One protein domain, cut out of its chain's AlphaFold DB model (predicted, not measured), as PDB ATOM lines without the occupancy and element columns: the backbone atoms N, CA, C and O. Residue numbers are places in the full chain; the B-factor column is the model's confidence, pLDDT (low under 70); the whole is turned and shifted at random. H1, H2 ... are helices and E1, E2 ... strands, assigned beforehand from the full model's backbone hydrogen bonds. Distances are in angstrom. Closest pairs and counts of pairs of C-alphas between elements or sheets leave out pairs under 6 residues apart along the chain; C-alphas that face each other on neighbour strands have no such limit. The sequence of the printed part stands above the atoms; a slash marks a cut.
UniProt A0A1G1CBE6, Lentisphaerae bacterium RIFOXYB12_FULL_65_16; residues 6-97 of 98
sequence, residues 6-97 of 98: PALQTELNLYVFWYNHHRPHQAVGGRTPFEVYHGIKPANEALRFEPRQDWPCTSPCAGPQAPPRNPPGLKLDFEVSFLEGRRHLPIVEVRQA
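This is residues 6 to 97 of the 98 residues of a protein of Lentisphaerae bacterium RIFOXYB12_FULL_65_16 (UniProt A0A1G1CBE6). You will find little regular structure here: a loose, elongated shape with a hairpin of strands E1 and E2, helix H1 at one end, short H2 by its last residues, and unnamed residues 39 to 75 looping to the other end. The printed part has 92 residues, 36 in named elements ordered H1, H2, E1, E2, class mixed, with an antiparallel sheet E1 - E2. The radius of gyration of the C-alphas is 15.9 A; the spans are 54 by 28 by 17 A.

Start at the hairpin of E1, residues 76 to 82, and E2, residues 90 to 96, antiparallel at 157 degrees; N 77 and O 95, 2.9 A apart, are within hydrogen-bond range. H1, residues 6 to 21, is only just apart from E2, closest 8.3 A. With residues 19 to 21 alone H1 touches H2, residues 33 to 38; the closest C-alphas, of Asn 20 and Pro 33, are 5.0 A apart. Their steep tilt is 68 degrees, only just short of about perpendicular, the same way. In H1 and H2 every O i to N i+4 pair is within hydrogen-bond range.

Find C-alpha 6 at (-112.695, -61.330, 157.028); from there H1 runs 22.3 A. H2 measures 8.6 A, E1 19.4 A. E2, 19.6 A, ends at C-alpha 96, (-148.219, -46.666, 146.338).

The farthest C-alphas, of Pro 6 and Asp 54, are 54.0 A apart. The links H1 to H2 and H2 to E1 are long. The printed part has no cut, and no printed residue is under pLDDT 70.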
ATOM      1  N   PRO A   6    -111.281 -61.123 156.726       88.81
ATOM      2  CA  PRO A   6    -112.695 -61.330 157.028       88.81
ATOM      3  C   PRO A   6    -113.588 -60.146 156.644       88.81
ATOM      4  O   PRO A   6    -114.610 -60.354 156.004       88.81
ATOM      5  N   ALA A   7    -113.199 -58.906 156.966       89.19
ATOM      6  CA  ALA A   7    -114.016 -57.738 156.632       89.19
ATOM      7  C   ALA A   7    -114.172 -57.576 155.114       89.19
ATOM      8  O   ALA A   7    -115.277 -57.349 154.628       89.19
ATOM      9  N   LEU A   8    -113.088 -57.765 154.354       90.62
ATOM     10  CA  LEU A   8    -113.155 -57.724 152.893       90.62
ATOM     11  C   LEU A   8    -114.023 -58.857 152.328       90.62
ATOM     12  O   LEU A   8    -114.808 -58.623 151.416       90.62
ATOM     13  N   GLN A   9    -113.906 -60.074 152.868       92.94
ATOM     14  CA  GLN A   9    -114.762 -61.194 152.470       92.94
ATOM     15  C   GLN A   9    -116.240 -60.891 152.725       92.94
ATOM     16  O   GLN A   9    -117.065 -61.144 151.850       92.94
ATOM     17  N   THR A  10    -116.577 -60.305 153.876       94.38
ATOM     18  CA  THR A  10    -117.942 -59.864 154.178       94.38
ATOM     19  C   THR A  10    -118.435 -58.842 153.154       94.38
ATOM     20  O   THR A  10    -119.510 -59.037 152.591       94.38
ATOM     21  N   GLU A  11    -117.649 -57.805 152.848       95.31
ATOM     22  CA  GLU A  11    -118.031 -56.805 151.839       95.31
ATOM     23  C   GLU A  11    -118.249 -57.429 150.454       95.31
ATOM     24  O   GLU A  11    -119.249 -57.144 149.795       95.31
ATOM     25  N   LEU A  12    -117.354 -58.323 150.018       95.88
ATOM     26  CA  LEU A  12    -117.487 -59.011 148.731       95.88
ATOM     27  C   LEU A  12    -118.738 -59.890 148.683       95.88
ATOM     28  O   LEU A  12    -119.461 -59.862 147.689       95.88
ATOM     29  N   ASN A  13    -119.026 -60.630 149.754       96.81
ATOM     30  CA  ASN A  13    -120.218 -61.470 149.833       96.81
ATOM     31  C   ASN A  13    -121.499 -60.636 149.734       96.81
ATOM     32  O   ASN A  13    -122.420 -61.008 149.009       96.81
ATOM     33  N   LEU A  14    -121.545 -59.485 150.405       98.06
ATOM     34  CA  LEU A  14    -122.698 -58.586 150.354       98.06
ATOM     35  C   LEU A  14    -122.859 -57.929 148.992       98.06
ATOM     36  O   LEU A  14    -123.976 -57.846 148.485       98.06
ATOM     37  N   TYR A  15    -121.757 -57.515 148.367       98.00
ATOM     38  CA  TYR A  15    -121.797 -56.995 147.009       98.00
ATOM     39  C   TYR A  15    -122.316 -58.050 146.026       98.00
ATOM     40  O   TYR A  15    -123.205 -57.760 145.229       98.00
ATOM     41  N   VAL A  16    -121.805 -59.284 146.096       98.12
ATOM     42  CA  VAL A  16    -122.254 -60.396 145.243       98.12
ATOM     43  C   VAL A  16    -123.729 -60.704 145.489       98.12
ATOM     44  O   VAL A  16    -124.483 -60.886 144.531       98.12
ATOM     45  N   PHE A  17    -124.168 -60.728 146.747       98.38
ATOM     46  CA  PHE A  17    -125.575 -60.911 147.083       98.38
ATOM     47  C   PHE A  17    -126.436 -59.811 146.454       98.38
ATOM     48  O   PHE A  17    -127.358 -60.107 145.692       98.38
ATOM     49  N   TRP A  18    -126.086 -58.546 146.689       98.50
ATOM     50  CA  TRP A  18    -126.796 -57.389 146.155       98.50
ATOM     51  C   TRP A  18    -126.844 -57.373 144.621       98.50
ATOM     52  O   TRP A  18    -127.910 -57.183 144.034       98.50
ATOM     53  N   TYR A  19    -125.714 -57.640 143.963       97.94
ATOM     54  CA  TYR A  19    -125.600 -57.691 142.505       97.94
ATOM     55  C   TYR A  19    -126.551 -58.724 141.889       97.94
ATOM     56  O   TYR A  19    -127.142 -58.477 140.834       97.94
ATOM     57  N   ASN A  20    -126.686 -59.878 142.547       97.75
ATOM     58  CA  ASN A  20    -127.515 -60.974 142.066       97.75
ATOM     59  C   ASN A  20    -129.005 -60.783 142.368       97.75
ATOM     60  O   ASN A  20    -129.816 -61.215 141.556       97.75
ATOM     61  N   HIS A  21    -129.370 -60.151 143.487       97.38
ATOM     62  CA  HIS A  21    -130.763 -60.115 143.960       97.38
ATOM     63  C   HIS A  21    -131.457 -58.764 143.788       97.38
ATOM     64  O   HIS A  21    -132.673 -58.725 143.637       97.38
ATOM     65  N   HIS A  22    -130.717 -57.657 143.829       96.69
ATOM     66  CA  HIS A  22    -131.306 -56.317 143.915       96.69
ATOM     67  C   HIS A  22    -130.947 -55.406 142.748       96.69
ATOM     68  O   HIS A  22    -131.617 -54.395 142.560       96.69
ATOM     69  N   ARG A  23    -129.909 -55.729 141.966       95.62
ATOM     70  CA  ARG A  23    -129.487 -54.922 140.818       95.62
ATOM     71  C   ARG A  23    -130.045 -55.499 139.511       95.62
ATOM     72  O   ARG A  23    -129.583 -56.555 139.082       95.62
ATOM     73  N   PRO A  24    -130.977 -54.811 138.834       95.31
ATOM     74  CA  PRO A  24    -131.355 -55.138 137.464       95.31
ATOM     75  C   PRO A  24    -130.200 -54.879 136.494       95.31
ATOM     76  O   PRO A  24    -129.462 -53.901 136.652       95.31
ATOM     77  N   HIS A  25    -130.064 -55.698 135.448       95.00
ATOM     78  CA  HIS A  25    -129.038 -55.491 134.416       95.00
ATOM     79  C   HIS A  25    -129.635 -55.438 133.016       95.00
ATOM     80  O   HIS A  25    -130.453 -56.270 132.625       95.00
ATOM     81  N   GLN A  26    -129.153 -54.491 132.214       93.00
ATOM     82  CA  GLN A  26    -129.588 -54.319 130.828       93.00
ATOM     83  C   GLN A  26    -129.283 -55.546 129.954       93.00
ATOM     84  O   GLN A  26    -130.099 -55.904 129.111       93.00
ATOM     85  N   ALA A  27    -128.151 -56.224 130.185       93.69
ATOM     86  CA  ALA A  27    -127.748 -57.411 129.422       93.69
ATOM     87  C   ALA A  27    -128.735 -58.587 129.544       93.69
ATOM     88  O   ALA A  27    -128.791 -59.431 128.657       93.69
ATOM     89  N   VAL A  28    -129.538 -58.620 130.614       94.50
ATOM     90  CA  VAL A  28    -130.618 -59.600 130.813       94.50
ATOM     91  C   VAL A  28    -131.999 -58.940 130.784       94.50
ATOM     92  O   VAL A  28    -132.940 -59.406 131.419       94.50
ATOM     93  N   GLY A  29    -132.129 -57.827 130.057       93.75
ATOM     94  CA  GLY A  29    -133.417 -57.183 129.801       93.75
ATOM     95  C   GLY A  29    -134.057 -56.545 131.033       93.75
ATOM     96  O   GLY A  29    -135.276 -56.567 131.148       93.75
ATOM     97  N   GLY A  30    -133.261 -56.014 131.966       94.69
ATOM     98  CA  GLY A  30    -133.768 -55.358 133.178       94.69
ATOM     99  C   GLY A  30    -134.187 -56.327 134.285       94.69
ATOM    100  O   GLY A  30    -134.878 -55.925 135.214       94.69
ATOM    101  N   ARG A  31    -133.766 -57.590 134.186       96.62
ATOM    102  CA  ARG A  31    -133.928 -58.619 135.219       96.62
ATOM    103  C   ARG A  31    -132.699 -58.663 136.124       96.62
ATOM    104  O   ARG A  31    -131.630 -58.155 135.772       96.62
ATOM    105  N   THR A  32    -132.832 -59.298 137.275       97.56
ATOM    106  CA  THR A  32    -131.709 -59.649 138.145       97.56
ATOM    107  C   THR A  32    -131.109 -60.999 137.721       97.56
ATOM    108  O   THR A  32    -131.813 -61.842 137.154       97.56
ATOM    109  N   PRO A  33    -129.812 -61.256 137.973       98.00
ATOM    110  CA  PRO A  33    -129.203 -62.546 137.665       98.00
ATOM    111  C   PRO A  33    -129.882 -63.695 138.413       98.00
ATOM    112  O   PRO A  33    -130.035 -64.778 137.852       98.00
ATOM    113  N   PHE A  34    -130.333 -63.454 139.648       98.19
ATOM    114  CA  PHE A  34    -131.039 -64.448 140.447       98.19
ATOM    115  C   PHE A  34    -132.378 -64.856 139.821       98.19
ATOM    116  O   PHE A  34    -132.656 -66.052 139.744       98.19
ATOM    117  N   GLU A  35    -133.174 -63.895 139.330       98.00
ATOM    118  CA  GLU A  35    -134.436 -64.171 138.624       98.00
ATOM    119  C   GLU A  35    -134.204 -65.022 137.371       98.00
ATOM    120  O   GLU A  35    -134.905 -66.009 137.159       98.00
ATOM    121  N   VAL A  36    -133.195 -64.674 136.566       97.44
ATOM    122  CA  VAL A  36    -132.858 -65.412 135.338       97.44
ATOM    123  C   VAL A  36    -132.389 -66.827 135.660       97.44
ATOM    124  O   VAL A  36    -132.862 -67.776 135.040       97.44
ATOM    125  N   TYR A  37    -131.479 -66.976 136.626       97.81
ATOM    126  CA  TYR A  37    -130.909 -68.271 136.989       97.81
ATOM    127  C   TYR A  37    -131.966 -69.241 137.532       97.81
ATOM    128  O   TYR A  37    -131.964 -70.414 137.172       97.81
ATOM    129  N   HIS A  38    -132.892 -68.751 138.362       97.69
ATOM    130  CA  HIS A  38    -133.938 -69.579 138.971       97.69
ATOM    131  C   HIS A  38    -135.238 -69.644 138.155       97.69
ATOM    132  O   HIS A  38    -136.179 -70.315 138.575       97.69
ATOM    133  N   GLY A  39    -135.330 -68.947 137.018       96.19
ATOM    134  CA  GLY A  39    -136.556 -68.882 136.219       96.19
ATOM    135  C   GLY A  39    -137.741 -68.245 136.960       96.19
ATOM    136  O   GLY A  39    -138.892 -68.598 136.707       96.19
ATOM    137  N   ILE A  40    -137.472 -67.335 137.900       95.56
ATOM    138  CA  ILE A  40    -138.504 -66.632 138.675       95.56
ATOM    139  C   ILE A  40    -139.090 -65.518 137.809       95.56
ATOM    140  O   ILE A  40    -138.363 -64.864 137.059       95.56
ATOM    141  N   LYS A  41    -140.403 -65.276 137.933       94.44
ATOM    142  CA  LYS A  41    -141.058 -64.154 137.254       94.44
ATOM    143  C   LYS A  41    -140.383 -62.833 137.663       94.44
ATOM    144  O   LYS A  41    -140.469 -62.478 138.840       94.44
ATOM    145  N   PRO A  42    -139.776 -62.092 136.723       95.62
ATOM    146  CA  PRO A  42    -139.050 -60.880 137.057       95.62
ATOM    147  C   PRO A  42    -139.948 -59.731 137.510       95.62
ATOM    148  O   PRO A  42    -141.066 -59.563 137.011       95.62
ATOM    149  N   ALA A  43    -139.427 -58.872 138.386       93.81
ATOM    150  CA  ALA A  43    -140.149 -57.695 138.867       93.81
ATOM    151  C   ALA A  43    -140.554 -56.727 137.736       93.81
ATOM    152  O   ALA A  43    -141.618 -56.112 137.801       93.81
ATOM    153  N   ASN A  44    -139.754 -56.617 136.670       93.81
ATOM    154  CA  ASN A  44    -140.051 -55.735 135.536       93.81
ATOM    155  C   ASN A  44    -141.167 -56.252 134.604       93.81
ATOM    156  O   ASN A  44    -141.629 -55.507 133.746       93.81
ATOM    157  N   GLU A  45    -141.624 -57.495 134.785       94.81
ATOM    158  CA  GLU A  45    -142.790 -58.081 134.104       94.81
ATOM    159  C   GLU A  45    -144.073 -58.002 134.957       94.81
ATOM    160  O   GLU A  45    -145.137 -58.500 134.565       94.81
ATOM    161  N   ALA A  46    -143.992 -57.425 136.158       92.69
ATOM    162  CA  ALA A  46    -145.156 -57.158 136.992       92.69
ATOM    163  C   ALA A  46    -145.985 -55.987 136.439       92.69
ATOM    164  O   ALA A  46    -145.533 -55.223 135.589       92.69
ATOM    165  N   LEU A  47    -147.215 -55.831 136.942       92.88
ATOM    166  CA  LEU A  47    -148.065 -54.694 136.579       92.88
ATOM    167  C   LEU A  47    -147.342 -53.380 136.880       92.88
ATOM    168  O   LEU A  47    -146.942 -53.145 138.024       92.88
ATOM    169  N   ARG A  48    -147.205 -52.519 135.869       92.38
ATOM    170  CA  ARG A  48    -146.493 -51.249 136.023       92.38
ATOM    171  C   ARG A  48    -147.348 -50.232 136.766       92.38
ATOM    172  O   ARG A  48    -148.561 -50.169 136.584       92.38
ATOM    173  N   PHE A  49    -146.712 -49.391 137.565       92.00
ATOM    174  CA  PHE A  49    -147.370 -48.214 138.114       92.00
ATOM    175  C   PHE A  49    -147.518 -47.144 137.024       92.00
ATOM    176  O   PHE A  49    -146.556 -46.853 136.312       92.00
ATOM    177  N   GLU A  50    -148.709 -46.554 136.891       93.06
ATOM    178  CA  GLU A  50    -148.952 -45.420 135.994       93.06
ATOM    179  C   GLU A  50    -149.422 -44.207 136.814       93.06
ATOM    180  O   GLU A  50    -150.582 -44.156 137.236       93.06
ATOM    181  N   PRO A  51    -148.531 -43.237 137.085       93.12
ATOM    182  CA  PRO A  51    -148.845 -42.098 137.945       93.12
ATOM    183  C   PRO A  51    -149.714 -41.035 137.268       93.12
ATOM    184  O   PRO A  51    -150.240 -40.151 137.936       93.12
ATOM    185  N   ARG A  52    -149.874 -41.084 135.942       92.69
ATOM    186  CA  ARG A  52    -150.678 -40.113 135.191       92.69
ATOM    187  C   ARG A  52    -152.102 -40.632 135.033       92.69
ATOM    188  O   ARG A  52    -152.300 -41.706 134.476       92.69
ATOM    189  N   GLN A  53    -153.071 -39.843 135.493       91.50
ATOM    190  CA  GLN A  53    -154.489 -40.216 135.548       91.50
ATOM    191  C   GLN A  53    -155.050 -40.664 134.191       91.50
ATOM    192  O   GLN A  53    -155.662 -41.722 134.103       91.50
ATOM    193  N   ASP A  54    -154.796 -39.885 133.137       90.75
ATOM    194  CA  ASP A  54    -155.408 -40.085 131.817       90.75
ATOM    195  C   ASP A  54    -154.434 -40.693 130.797       90.75
ATOM    196  O   ASP A  54    -154.583 -40.527 129.584       90.75
ATOM    197  N   TRP A  55    -153.386 -41.372 131.272       90.62
ATOM    198  CA  TRP A  55    -152.423 -41.992 130.369       90.62
ATOM    199  C   TRP A  55    -153.010 -43.258 129.732       90.62
ATOM    200  O   TRP A  55    -153.504 -44.124 130.460       90.62
ATOM    201  N   PRO A  56    -152.949 -43.419 128.394       89.81
ATOM    202  CA  PRO A  56    -153.560 -44.569 127.741       89.81
ATOM    203  C   PRO A  56    -152.977 -45.896 128.241       89.81
ATOM    204  O   PRO A  56    -151.760 -46.096 128.267       89.81
ATOM    205  N   CYS A  57    -153.849 -46.855 128.571       85.12
ATOM    206  CA  CYS A  57    -153.425 -48.169 129.068       85.12
ATOM    207  C   CYS A  57    -152.553 -48.946 128.067       85.12
ATOM    208  O   CYS A  57    -151.755 -49.790 128.468       85.12
ATOM    209  N   THR A  58    -152.701 -48.651 126.775       88.38
ATOM    210  CA  THR A  58    -151.954 -49.259 125.665       88.38
ATOM    211  C   THR A  58    -150.641 -48.547 125.349       88.38
ATOM    212  O   THR A  58    -149.898 -49.003 124.480       88.38
ATOM    213  N   SER A  59    -150.337 -47.427 126.011       90.00
ATOM    214  CA  SER A  59    -149.083 -46.717 125.780       90.00
ATOM    215  C   SER A  59    -147.877 -47.578 126.166       90.00
ATOM    216  O   SER A  59    -147.925 -48.274 127.187       90.00
ATOM    217  N   PRO A  60    -146.778 -47.493 125.398       90.94
ATOM    218  CA  PRO A  60    -145.594 -48.293 125.657       90.94
ATOM    219  C   PRO A  60    -144.914 -47.879 126.966       90.94
ATOM    220  O   PRO A  60    -144.933 -46.708 127.355       90.94
ATOM    221  N   CYS A  61    -144.262 -48.837 127.617       89.94
ATOM    222  CA  CYS A  61    -143.345 -48.595 128.729       89.94
ATOM    223  C   CYS A  61    -141.919 -49.047 128.396       89.94
ATOM    224  O   CYS A  61    -141.670 -49.638 127.339       89.94
ATOM    225  N   ALA A  62    -140.982 -48.770 129.310       88.06
ATOM    226  CA  ALA A  62    -139.682 -49.429 129.291       88.06
ATOM    227  C   ALA A  62    -139.900 -50.948 129.266       88.06
ATOM    228  O   ALA A  62    -140.773 -51.453 129.969       88.06
ATOM    229  N   GLY A  63    -139.153 -51.643 128.410       86.81
ATOM    230  CA  GLY A  63    -139.337 -53.073 128.206       86.81
ATOM    231  C   GLY A  63    -139.075 -53.883 129.486       86.81
ATOM    232  O   GLY A  63    -138.200 -53.505 130.269       86.81
ATOM    233  N   PRO A  64    -139.770 -55.015 129.670       92.25
ATOM    234  CA  PRO A  64    -140.808 -55.569 128.797       92.25
ATOM    235  C   PRO A  64    -142.124 -54.786 128.878       92.25
ATOM    236  O   PRO A  64    -142.366 -54.037 129.818       92.25
ATOM    237  N   GLN A  65    -142.982 -54.944 127.866       92.25
ATOM    238  CA  GLN A  65    -144.312 -54.340 127.917       92.25
ATOM    239  C   GLN A  65    -145.125 -54.986 129.039       92.25
ATOM    240  O   GLN A  65    -145.335 -56.198 129.035       92.25
ATOM    241  N   ALA A  66    -145.589 -54.162 129.977       92.19
ATOM    242  CA  ALA A  66    -146.396 -54.587 131.108       92.19
ATOM    243  C   ALA A  66    -147.686 -53.754 131.198       92.19
ATOM    244  O   ALA A  66    -147.645 -52.527 131.028       92.19
ATOM    245  N   PRO A  67    -148.841 -54.386 131.478       91.56
ATOM    246  CA  PRO A  67    -150.081 -53.650 131.662       91.56
ATOM    247  C   PRO A  67    -150.007 -52.776 132.923       91.56
ATOM    248  O   PRO A  67    -149.359 -53.162 133.904       91.56
ATOM    249  N   PRO A  68    -150.650 -51.596 132.922       91.81
ATOM    250  CA  PRO A  68    -150.710 -50.757 134.107       91.81
ATOM    251  C   PRO A  68    -151.553 -51.411 135.207       91.81
ATOM    252  O   PRO A  68    -152.534 -52.111 134.945       91.81
ATOM    253  N   ARG A  69    -151.182 -51.154 136.461       90.44
ATOM    254  CA  ARG A  69    -152.042 -51.391 137.623       90.44
ATOM    255  C   ARG A  69    -153.212 -50.400 137.578       90.44
ATOM    256  O   ARG A  69    -152.999 -49.220 137.322       90.44
ATOM    257  N   ASN A  70    -154.427 -50.876 137.853       82.31
ATOM    258  CA  ASN A  70    -155.623 -50.035 137.929       82.31
ATOM    259  C   ASN A  70    -155.938 -49.615 139.378       82.31
ATOM    260  O   ASN A  70    -155.740 -50.431 140.284       82.31
ATOM    261  N   PRO A  71    -156.507 -48.411 139.590       85.25
ATOM    262  CA  PRO A  71    -156.653 -47.335 138.602       85.25
ATOM    263  C   PRO A  71    -155.309 -46.620 138.318       85.25
ATOM    264  O   PRO A  71    -154.426 -46.648 139.175       85.25
ATOM    265  N   PRO A  72    -155.138 -45.977 137.144       87.44
ATOM    266  CA  PRO A  72    -154.036 -45.041 136.899       87.44
ATOM    267  C   PRO A  72    -154.178 -43.777 137.766       87.44
ATOM    268  O   PRO A  72    -155.208 -43.565 138.406       87.44
ATOM    269  N   GLY A  73    -153.143 -42.930 137.785       91.38
ATOM    270  CA  GLY A  73    -153.104 -41.738 138.646       91.38
ATOM    271  C   GLY A  73    -152.524 -42.001 140.037       91.38
ATOM    272  O   GLY A  73    -152.779 -41.254 140.981       91.38
ATOM    273  N   LEU A  74    -151.761 -43.086 140.183       91.00
ATOM    274  CA  LEU A  74    -151.194 -43.493 141.465       91.00
ATOM    275  C   LEU A  74    -150.094 -42.528 141.911       91.00
ATOM    276  O   LEU A  74    -149.119 -42.300 141.195       91.00
ATOM    277  N   LYS A  75    -150.207 -42.018 143.137       93.56
ATOM    278  CA  LYS A  75    -149.076 -41.384 143.815       93.56
ATOM    279  C   LYS A  75    -148.126 -42.479 144.282       93.56
ATOM    280  O   LYS A  75    -148.569 -43.480 144.846       93.56
ATOM    281  N   LEU A  76    -146.841 -42.311 143.996       94.00
ATOM    282  CA  LEU A  76    -145.816 -43.308 144.279       94.00
ATOM    283  C   LEU A  76    -144.806 -42.737 145.261       94.00
ATOM    284  O   LEU A  76    -144.335 -41.617 145.068       94.00
ATOM    285  N   ASP A  77    -144.439 -43.553 146.239       95.25
ATOM    286  CA  ASP A  77    -143.316 -43.306 147.128       95.25
ATOM    287  C   ASP A  77    -142.145 -44.197 146.712       95.25
ATOM    288  O   ASP A  77    -142.299 -45.400 146.473       95.25
ATOM    289  N   PHE A  78    -140.967 -43.585 146.621       93.31
ATOM    290  CA  PHE A  78    -139.711 -44.278 146.368       93.31
ATOM    291  C   PHE A  78    -138.968 -44.432 147.686       93.31
ATOM    292  O   PHE A  78    -138.503 -43.450 148.266       93.31
ATOM    293  N   GLU A  79    -138.839 -45.669 148.143       95.69
ATOM    294  CA  GLU A  79    -138.068 -45.996 149.332       95.69
ATOM    295  C   GLU A  79    -136.690 -46.495 148.901       95.69
ATOM    296  O   GLU A  79    -136.566 -47.475 148.164       95.69
ATOM    297  N   VAL A  80    -135.642 -45.800 149.345       96.62
ATOM    298  CA  VAL A  80    -134.256 -46.224 149.134       96.62
ATOM    299  C   VAL A  80    -133.697 -46.675 150.470       96.62
ATOM    300  O   VAL A  80    -133.401 -45.858 151.343       96.62
ATOM    301  N   SER A  81    -133.545 -47.985 150.617       97.44
ATOM    302  CA  SER A  81    -132.841 -48.600 151.735       97.44
ATOM    303  C   SER A  81    -131.453 -49.068 151.288       97.44
ATOM    304  O   SER A  81    -131.059 -48.918 150.129       97.44
ATOM    305  N   PHE A  82    -130.659 -49.586 152.221       98.12
ATOM    306  CA  PHE A  82    -129.279 -49.986 151.963       98.12
ATOM    307  C   PHE A  82    -129.010 -51.343 152.594       98.12
ATOM    308  O   PHE A  82    -129.278 -51.524 153.785       98.12
ATOM    309  N   LEU A  83    -128.456 -52.279 151.817       98.12
ATOM    310  CA  LEU A  83    -128.157 -53.623 152.304       98.12
ATOM    311  C   LEU A  83    -127.184 -53.537 153.484       98.12
ATOM    312  O   LEU A  83    -126.058 -53.058 153.339       98.12
ATOM    313  N   GLU A  84    -127.648 -53.962 154.661       96.44
ATOM    314  CA  GLU A  84    -126.905 -53.858 155.923       96.44
ATOM    315  C   GLU A  84    -126.307 -52.451 156.171       96.44
ATOM    316  O   GLU A  84    -125.174 -52.304 156.624       96.44
ATOM    317  N   GLY A  85    -127.038 -51.389 155.809       96.81
ATOM    318  CA  GLY A  85    -126.616 -49.998 156.021       96.81
ATOM    319  C   GLY A  85    -125.534 -49.479 155.063       96.81
ATOM    320  O   GLY A  85    -125.092 -48.333 155.189       96.81
ATOM    321  N   ARG A  86    -125.104 -50.272 154.074       96.56
ATOM    322  CA  ARG A  86    -124.040 -49.891 153.133       96.56
ATOM    323  C   ARG A  86    -124.569 -48.993 152.026       96.56
ATOM    324  O   ARG A  86    -125.202 -49.454 151.083       96.56
ATOM    325  N   ARG A  87    -124.220 -47.703 152.079       96.44
ATOM    326  CA  ARG A  87    -124.669 -46.684 151.104       96.44
ATOM    327  C   ARG A  87    -124.383 -47.013 149.632       96.44
ATOM    328  O   ARG A  87    -125.058 -46.491 148.755       96.44
ATOM    329  N   HIS A  88    -123.382 -47.848 149.365       96.31
ATOM    330  CA  HIS A  88    -123.004 -48.268 148.014       96.31
ATOM    331  C   HIS A  88    -123.796 -49.487 147.501       96.31
ATOM    332  O   HIS A  88    -123.652 -49.840 146.334       96.31
ATOM    333  N   LEU A  89    -124.645 -50.097 148.339       98.06
ATOM    334  CA  LEU A  89    -125.524 -51.228 148.016       98.06
ATOM    335  C   LEU A  89    -127.006 -50.826 148.193       98.06
ATOM    336  O   LEU A  89    -127.669 -51.293 149.124       98.06
ATOM    337  N   PRO A  90    -127.533 -49.904 147.362       97.94
ATOM    338  CA  PRO A  90    -128.894 -49.396 147.509       97.94
ATOM    339  C   PRO A  90    -129.941 -50.422 147.071       97.94
ATOM    340  O   PRO A  90    -129.805 -51.055 146.026       97.94
ATOM    341  N   ILE A  91    -131.027 -50.537 147.824       97.56
ATOM    342  CA  ILE A  91    -132.218 -51.302 147.454       97.56
ATOM    343  C   ILE A  91    -133.335 -50.287 147.241       97.56
ATOM    344  O   ILE A  91    -133.652 -49.510 148.140       97.56
ATOM    345  N   VAL A  92    -133.885 -50.255 146.029       94.94
ATOM    346  CA  VAL A  92    -134.924 -49.299 145.643       94.94
ATOM    347  C   VAL A  92    -136.246 -50.035 145.541       94.94
ATOM    348  O   VAL A  92    -136.386 -50.953 144.734       94.94
ATOM    349  N   GLU A  93    -137.219 -49.603 146.328       94.00
ATOM    350  CA  GLU A  93    -138.586 -50.102 146.284       94.00
ATOM    351  C   GLU A  93    -139.542 -48.984 145.873       94.00
ATOM    352  O   GLU A  93    -139.385 -47.824 146.255       94.00
ATOM    353  N   VAL A  94    -140.552 -49.346 145.084       92.31
ATOM    354  CA  VAL A  94    -141.631 -48.438 144.689       92.31
ATOM    355  C   VAL A  94    -142.910 -48.911 145.352       92.31
ATOM    356  O   VAL A  94    -143.320 -50.061 145.173       92.31
ATOM    357  N   ARG A  95    -143.550 -48.022 146.108       91.06
ATOM    358  CA  ARG A  95    -144.819 -48.280 146.789       91.06
ATOM    359  C   ARG A  95    -145.860 -47.259 146.352       91.06
ATOM    360  O   ARG A  95    -145.532 -46.177 145.880       91.06
ATOM    361  N   GLN A  96    -147.130 -47.624 146.486       89.81
ATOM    362  CA  GLN A  96    -148.219 -46.666 146.338       89.81
ATOM    363  C   GLN A  96    -148.306 -45.838 147.625       89.81
ATOM    364  O   GLN A  96    -148.355 -46.419 148.708       89.81
ATOM    365  N   ALA A  97    -148.316 -44.514 147.489       87.75
ATOM    366  CA  ALA A  97    -148.492 -43.594 148.604       87.75
ATOM    367  C   ALA A  97    -149.922 -43.701 149.170       87.75
ATOM    368  O   ALA A  97    -150.863 -44.005 148.425       87.75
TER     369      ALA A  97